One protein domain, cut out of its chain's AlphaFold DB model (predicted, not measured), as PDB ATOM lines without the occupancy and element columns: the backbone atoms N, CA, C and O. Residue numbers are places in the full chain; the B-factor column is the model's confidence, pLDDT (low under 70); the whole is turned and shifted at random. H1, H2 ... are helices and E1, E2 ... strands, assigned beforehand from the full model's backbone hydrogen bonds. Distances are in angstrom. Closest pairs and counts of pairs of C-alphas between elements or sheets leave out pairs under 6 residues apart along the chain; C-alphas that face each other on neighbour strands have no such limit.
ATOM      1  N   VAL A  11     119.929 178.749 145.039       67.88
ATOM      2  CA  VAL A  11     120.415 179.719 146.026       67.88
ATOM      3  C   VAL A  11     121.931 179.804 145.897       67.88
ATOM      4  O   VAL A  11     122.633 178.810 146.077       67.88
ATOM      5  N   LEU A  12     122.430 180.989 145.562       70.50
ATOM      6  CA  LEU A  12     123.850 181.303 145.459       70.50
ATOM      7  C   LEU A  12     124.256 182.111 146.688       70.50
ATOM      8  O   LEU A  12     123.613 183.107 147.000       70.50
ATOM      9  N   ARG A  13     125.320 181.698 147.382       73.12
ATOM     10  CA  ARG A  13     125.873 182.450 148.515       73.12
ATOM     11  C   ARG A  13     127.300 182.867 148.207       73.12
ATOM     12  O   ARG A  13     128.157 182.003 148.032       73.12
ATOM     13  N   ALA A  14     127.545 184.168 148.111       74.69
ATOM     14  CA  ALA A  14     128.874 184.714 147.871       74.69
ATOM     15  C   ALA A  14     129.015 186.109 148.506       74.69
ATOM     16  O   ALA A  14     128.139 186.954 148.300       74.69
ATOM     17  N   PRO A  15     130.125 186.385 149.217       78.25
ATOM     18  CA  PRO A  15     130.410 187.708 149.759       78.25
ATOM     19  C   PRO A  15     130.321 188.808 148.697       78.25
ATOM     20  O   PRO A  15     130.987 188.735 147.662       78.25
ATOM     21  N   GLY A  16     129.506 189.833 148.942       75.75
ATOM     22  CA  GLY A  16     129.334 190.970 148.034       75.75
ATOM     23  C   GLY A  16     128.469 190.685 146.799       75.75
ATOM     24  O   GLY A  16     128.466 191.494 145.864       75.75
ATOM     25  N   PHE A  17     127.717 189.578 146.777       76.88
ATOM     26  CA  PHE A  17     126.852 189.211 145.650       76.88
ATOM     27  C   PHE A  17     125.823 190.295 145.314       76.88
ATOM     28  O   PHE A  17     125.690 190.644 144.141       76.88
ATOM     29  N   SER A  18     125.155 190.890 146.312       70.50
ATOM     30  CA  SER A  18     124.190 191.977 146.087       70.50
ATOM     31  C   SER A  18     124.809 193.154 145.324       70.50
ATOM     32  O   SER A  18     124.231 193.659 144.365       70.50
ATOM     33  N   THR A  19     126.044 193.525 145.676       70.44
ATOM     34  CA  THR A  19     126.791 194.607 145.014       70.44
ATOM     35  C   THR A  19     127.137 194.242 143.570       70.44
ATOM     36  O   THR A  19     127.171 195.102 142.689       70.44
ATOM     37  N   MET A  20     127.419 192.963 143.312       70.38
ATOM     38  CA  MET A  20     127.775 192.470 141.984       70.38
ATOM     39  C   MET A  20     126.543 192.334 141.075       70.38
ATOM     40  O   MET A  20     126.622 192.702 139.903       70.38
ATOM     41  N   ALA A  21     125.407 191.874 141.607       68.38
ATOM     42  CA  ALA A  21     124.136 191.756 140.893       68.38
ATOM     43  C   ALA A  21     123.653 193.113 140.351       68.38
ATOM     44  O   ALA A  21     123.372 193.229 139.154       68.38
ATOM     45  N   GLU A  22     123.670 194.144 141.198       64.88
ATOM     46  CA  GLU A  22     123.261 195.504 140.834       64.88
ATOM     47  C   GLU A  22     124.215 196.142 139.810       64.88
ATOM     48  O   GLU A  22     123.775 196.707 138.811       64.88
ATOM     49  N   LYS A  23     125.538 196.033 140.020       70.06
ATOM     50  CA  LYS A  23     126.535 196.748 139.199       70.06
ATOM     51  C   LYS A  23     126.897 196.068 137.879       70.06
ATOM     52  O   LYS A  23     127.318 196.755 136.952       70.06
ATOM     53  N   ARG A  24     126.846 194.732 137.800       62.22
ATOM     54  CA  ARG A  24     127.371 193.971 136.644       62.22
ATOM     55  C   ARG A  24     126.287 193.365 135.772       62.22
ATOM     56  O   ARG A  24     126.493 193.249 134.570       62.22
ATOM     57  N   PHE A  25     125.178 192.943 136.370       62.56
ATOM     58  CA  PHE A  25     124.184 192.129 135.674       62.56
ATOM     59  C   PHE A  25     122.827 192.818 135.531       62.56
ATOM     60  O   PHE A  25     121.931 192.245 134.920       62.56
ATOM     61  N   ASN A  26     122.678 194.042 136.060       57.38
ATOM     62  CA  ASN A  26     121.393 194.738 136.155       57.38
ATOM     63  C   ASN A  26     120.296 193.829 136.753       57.38
ATOM     64  O   ASN A  26     119.131 193.891 136.358       57.38
ATOM     65  N   LEU A  27     120.690 192.926 137.659       59.62
ATOM     66  CA  LEU A  27     119.772 192.070 138.396       59.62
ATOM     67  C   LEU A  27     119.315 192.822 139.645       59.62
ATOM     68  O   LEU A  27     120.125 193.444 140.333       59.62
ATOM     69  N   ILE A  28     118.027 192.713 139.965       58.84
ATOM     70  CA  ILE A  28     117.487 193.220 141.227       58.84
ATOM     71  C   ILE A  28     117.981 192.294 142.343       58.84
ATOM     72  O   ILE A  28     117.559 191.140 142.428       58.84
ATOM     73  N   ALA A  29     118.902 192.781 143.178       55.66
ATOM     74  CA  ALA A  29     119.298 192.085 144.395       55.66
ATOM     75  C   ALA A  29     118.105 192.064 145.367       55.66
ATOM     76  O   ALA A  29     117.492 193.094 145.634       55.66
ATOM     77  N   PHE A  30     117.760 190.882 145.883       54.91
ATOM     78  CA  PHE A  30     116.533 190.666 146.664       54.91
ATOM     79  C   PHE A  30     116.556 191.375 148.034       54.91
ATOM     80  O   PHE A  30     115.509 191.661 148.610       54.91
ATOM     81  N   ALA A  31     117.752 191.710 148.528       54.22
ATOM     82  CA  ALA A  31     117.969 192.614 149.649       54.22
ATOM     83  C   ALA A  31     119.340 193.295 149.515       54.22
ATOM     84  O   ALA A  31     120.374 192.623 149.429       54.22
ATOM     85  N   SER A  32     119.337 194.630 149.524       53.62
ATOM     86  CA  SER A  32     120.541 195.455 149.667       53.62
ATOM     87  C   SER A  32     121.327 194.994 150.903       53.62
ATOM     88  O   SER A  32     120.817 195.050 152.021       53.62
ATOM     89  N   GLY A  33     122.541 194.474 150.689       57.97
ATOM     90  CA  GLY A  33     123.452 194.027 151.753       57.97
ATOM     91  C   GLY A  33     123.436 192.533 152.098       57.97
ATOM     92  O   GLY A  33     124.093 192.150 153.061       57.97
ATOM     93  N   SER A  34     122.724 191.684 151.345       63.75
ATOM     94  CA  SER A  34     122.779 190.222 151.527       63.75
ATOM     95  C   SER A  34     123.827 189.551 150.626       63.75
ATOM     96  O   SER A  34     123.981 189.891 149.452       63.75
ATOM     97  N   ASP A  35     124.519 188.544 151.162       69.81
ATOM     98  CA  ASP A  35     125.428 187.671 150.400       69.81
ATOM     99  C   ASP A  35     124.677 186.533 149.684       69.81
ATOM    100  O   ASP A  35     125.294 185.594 149.181       69.81
ATOM    101  N   GLU A  36     123.343 186.594 149.652       65.88
ATOM    102  CA  GLU A  36     122.477 185.556 149.100       65.88
ATOM    103  C   GLU A  36     121.761 186.059 147.844       65.88
ATOM    104  O   GLU A  36     121.077 187.080 147.844       65.88
ATOM    105  N   GLY A  37     121.919 185.316 146.754       66.75
ATOM    106  CA  GLY A  37     121.166 185.467 145.520       66.75
ATOM    107  C   GLY A  37     120.214 184.298 145.334       66.75
ATOM    108  O   GLY A  37     120.612 183.142 145.475       66.75
ATOM    109  N   GLU A  38     118.971 184.583 144.970       67.00
ATOM    110  CA  GLU A  38     117.992 183.566 144.604       67.00
ATOM    111  C   GLU A  38     117.633 183.694 143.126       67.00
ATOM    112  O   GLU A  38     117.290 184.775 142.650       67.00
ATOM    113  N   ILE A  39     117.697 182.575 142.404       71.25
ATOM    114  CA  ILE A  39     117.158 182.459 141.051       71.25
ATOM    115  C   ILE A  39     115.900 181.600 141.146       71.25
ATOM    116  O   ILE A  39     115.980 180.382 141.345       71.25
ATOM    117  N   GLU A  40     114.741 182.246 141.029       68.56
ATOM    118  CA  GLU A  40     113.451 181.565 140.985       68.56
ATOM    119  C   GLU A  40     113.227 180.935 139.604       68.56
ATOM    120  O   GLU A  40     113.592 181.494 138.564       68.56
ATOM    121  N   ALA A  41     112.612 179.753 139.587       78.00
ATOM    122  CA  ALA A  41     112.202 179.122 138.345       78.00
ATOM    123  C   ALA A  41     111.123 179.967 137.652       78.00
ATOM    124  O   ALA A  41     110.137 180.365 138.268       78.00
ATOM    125  N   ILE A  42     111.278 180.198 136.348       80.56
ATOM    126  CA  ILE A  42     110.255 180.880 135.552       80.56
ATOM    127  C   ILE A  42     109.098 179.893 135.302       80.56
ATOM    128  O   ILE A  42     109.335 178.823 134.732       80.56
ATOM    129  N   PRO A  43     107.850 180.228 135.680       81.50
ATOM    130  CA  PRO A  43     106.676 179.422 135.353       81.50
ATOM    131  C   PRO A  43     106.523 179.189 133.842       81.50
ATOM    132  O   PRO A  43     106.822 180.077 133.038       81.50
ATOM    133  N   LYS A  44     106.026 178.007 133.449       82.25
ATOM    134  CA  LYS A  44     105.892 177.594 132.036       82.25
ATOM    135  C   LYS A  44     105.103 178.613 131.204       82.25
ATOM    136  O   LYS A  44     105.549 178.998 130.129       82.25
ATOM    137  N   ASP A  45     103.994 179.116 131.735       83.38
ATOM    138  CA  ASP A  45     103.133 180.104 131.078       83.38
ATOM    139  C   ASP A  45     103.851 181.440 130.813       83.38
ATOM    140  O   ASP A  45     103.679 182.046 129.753       83.38
ATOM    141  N   LYS A  46     104.690 181.906 131.750       84.88
ATOM    142  CA  LYS A  46     105.495 183.124 131.569       84.88
ATOM    143  C   LYS A  46     106.603 182.905 130.542       84.88
ATOM    144  O   LYS A  46     106.837 183.779 129.710       84.88
ATOM    145  N   ALA A  47     107.258 181.747 130.577       86.12
ATOM    146  CA  ALA A  47     108.304 181.398 129.621       86.12
ATOM    147  C   ALA A  47     107.764 181.326 128.180       86.12
ATOM    148  O   ALA A  47     108.383 181.863 127.262       86.12
ATOM    149  N   GLU A  48     106.586 180.727 127.987       87.25
ATOM    150  CA  GLU A  48     105.920 180.645 126.682       87.25
ATOM    151  C   GLU A  48     105.579 182.033 126.122       87.25
ATOM    152  O   GLU A  48     105.894 182.322 124.966       87.25
ATOM    153  N   LYS A  49     105.039 182.932 126.957       87.50
ATOM    154  CA  LYS A  49     104.758 184.328 126.572       87.50
ATOM    155  C   LYS A  49     106.024 185.086 126.165       87.50
ATOM    156  O   LYS A  49     106.022 185.806 125.170       87.50
ATOM    157  N   LEU A  50     107.120 184.921 126.908       88.69
ATOM    158  CA  LEU A  50     108.406 185.541 126.565       88.69
ATOM    159  C   LEU A  50     108.933 185.032 125.218       88.69
ATOM    160  O   LEU A  50     109.388 185.826 124.394       88.69
ATOM    161  N   LEU A  51     108.833 183.724 124.970       89.94
ATOM    162  CA  LEU A  51     109.238 183.128 123.701       89.94
ATOM    163  C   LEU A  51     108.424 183.687 122.527       89.94
ATOM    164  O   LEU A  51     108.986 183.955 121.465       89.94
ATOM    165  N   GLU A  52     107.118 183.879 122.710       92.12
ATOM    166  CA  GLU A  52     106.245 184.487 121.705       92.12
ATOM    167  C   GLU A  52     106.657 185.932 121.389       92.12
ATOM    168  O   GLU A  52     106.807 186.287 120.219       92.12
ATOM    169  N   ILE A  53     106.921 186.745 122.417       92.88
ATOM    170  CA  ILE A  53     107.376 188.133 122.256       92.88
ATOM    171  C   ILE A  53     108.700 188.185 121.485       92.88
ATOM    172  O   ILE A  53     108.828 188.974 120.548       92.88
ATOM    173  N   ILE A  54     109.666 187.327 121.831       91.94
ATOM    174  CA  ILE A  54     110.966 187.265 121.147       91.94
ATOM    175  C   ILE A  54     110.785 186.860 119.681       91.94
ATOM    176  O   ILE A  54     111.343 187.514 118.802       91.94
ATOM    177  N   LYS A  55     109.976 185.830 119.395       91.25
ATOM    178  CA  LYS A  55     109.675 185.400 118.018       91.25
ATOM    179  C   LYS A  55     109.043 186.527 117.208       91.25
ATOM    180  O   LYS A  55     109.543 186.855 116.136       91.25
ATOM    181  N   LYS A  56     108.014 187.182 117.751       89.94
ATOM    182  CA  LYS A  56     107.355 188.323 117.107       89.94
ATOM    183  C   LYS A  56     108.328 189.477 116.868       89.94
ATOM    184  O   LYS A  56     108.304 190.076 115.794       89.94
ATOM    185  N   GLY A  57     109.202 189.771 117.832       89.50
ATOM    186  CA  GLY A  57     110.262 190.769 117.694       89.50
ATOM    187  C   GLY A  57     111.254 190.412 116.586       89.50
ATOM    188  O   GLY A  57     111.566 191.256 115.755       89.50
ATOM    189  N   MET A  58     111.689 189.151 116.511       87.12
ATOM    190  CA  MET A  58     112.580 188.658 115.456       87.12
ATOM    191  C   MET A  58     111.933 188.700 114.076       87.12
ATOM    192  O   MET A  58     112.592 189.082 113.115       87.12
ATOM    193  N   ASP A  59     110.666 188.320 113.953       87.69
ATOM    194  CA  ASP A  59     109.954 188.352 112.676       87.69
ATOM    195  C   ASP A  59     109.702 189.794 112.224       87.69
ATOM    196  O   ASP A  59     109.897 190.115 111.049       87.69
ATOM    197  N   SER A  60     109.385 190.689 113.164       79.69
ATOM    198  CA  SER A  60     109.298 192.136 112.922       79.69
ATOM    199  C   SER A  60     110.653 192.711 112.492       79.69
ATOM    200  O   SER A  60     110.733 193.444 111.515       79.69
ATOM    201  N   ALA A  61     111.748 192.310 113.142       77.00
ATOM    202  CA  ALA A  61     113.100 192.733 112.781       77.00
ATOM    203  C   ALA A  61     113.581 192.128 111.452       77.00
ATOM    204  O   ALA A  61     114.299 192.787 110.714       77.00
ATOM    205  N   LYS A  62     113.175 190.905 111.092       72.50
ATOM    206  CA  LYS A  62     113.456 190.307 109.773       72.50
ATOM    207  C   LYS A  62     112.679 190.993 108.654       72.50
ATOM    208  O   LYS A  62     113.196 191.130 107.549       72.50
ATOM    209  N   SER A  63     111.447 191.419 108.927       63.12
ATOM    210  CA  SER A  63     110.633 192.168 107.965       63.12
ATOM    211  C   SER A  63     111.068 193.635 107.855       63.12
ATOM    212  O   SER A  63     111.043 194.181 106.756       63.12
ATOM    213  N   GLN A  64     111.586 194.238 108.931       58.09
ATOM    214  CA  GLN A  64     112.234 195.560 108.911       58.09
ATOM    215  C   GLN A  64     113.698 195.520 108.421       58.09
ATOM    216  O   GLN A  64     114.191 196.499 107.870       58.09
TER     217      GLN A  64
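AT A GLANCE: This is residues 11 to 64 of the 108 residues of a protein of Thaumarchaeota archaeon (UniProt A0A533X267). A small compact head, made of a two-stranded antiparallel ribbon of E1 and E2 with the short helix H1 and a long loop, is joined to a long helical arm that sticks out from it. The arm is residues 41 to 64, of which 44 to 64 belong to H2. The printed part has 54 residues with two named strands and two named helices, in the order E1, H1, E2, H2, and its class is mostly helix. The whole is extended, with a radius of gyration of the C-alphas of 16.1 A, and flat, spanning 46 by 25 by 13 A.

IN THESE COORDINATES: Strand E1 is residues 11 to 13, from C-alpha 11 at (120.415, 179.719, 146.026), and is 6.6 A long. Its partner E2 is residues 36 to 39, 10.1 A long. Helix H1 is residues 17 to 24, 10.2 A long. Helix H2 is residues 44 to 64, 30.0 A long, from C-alpha 44 at (105.892, 177.594, 132.036) to C-alpha 64 at (112.234, 195.560, 108.911).

HOW THE PARTS SIT: E1 and E2 are antiparallel neighbours, with 153 degrees between their directions. C-alphas 12 and 37 face each other at 5.0 A; N 12 and O 37, and N 37 and O 12, are within hydrogen-bond range, each pair at 2.8 A. The closest C-alphas of H1 and E2 are those of Phe 17 and Glu 36, 6.7 A apart. H2 is apart from E1 and from H1. In H1 and H2 every O i to N i+4 pair is within hydrogen-bond range.

THE WHOLE: The two C-alphas farthest apart, those of Pro 15 and Ser 63, are 46.5 A from each other. Without the stretch that stands free, the body of 30 residues spans 19 by 19 by 13 A. The link from H1 to E2, 11 residues, is long; those from E1 to H1 and from E2 to H2 are tight. The printed part has no cut. Its mean pLDDT is 73.8, and 21 residues are under 70, among them residues 24 to 38.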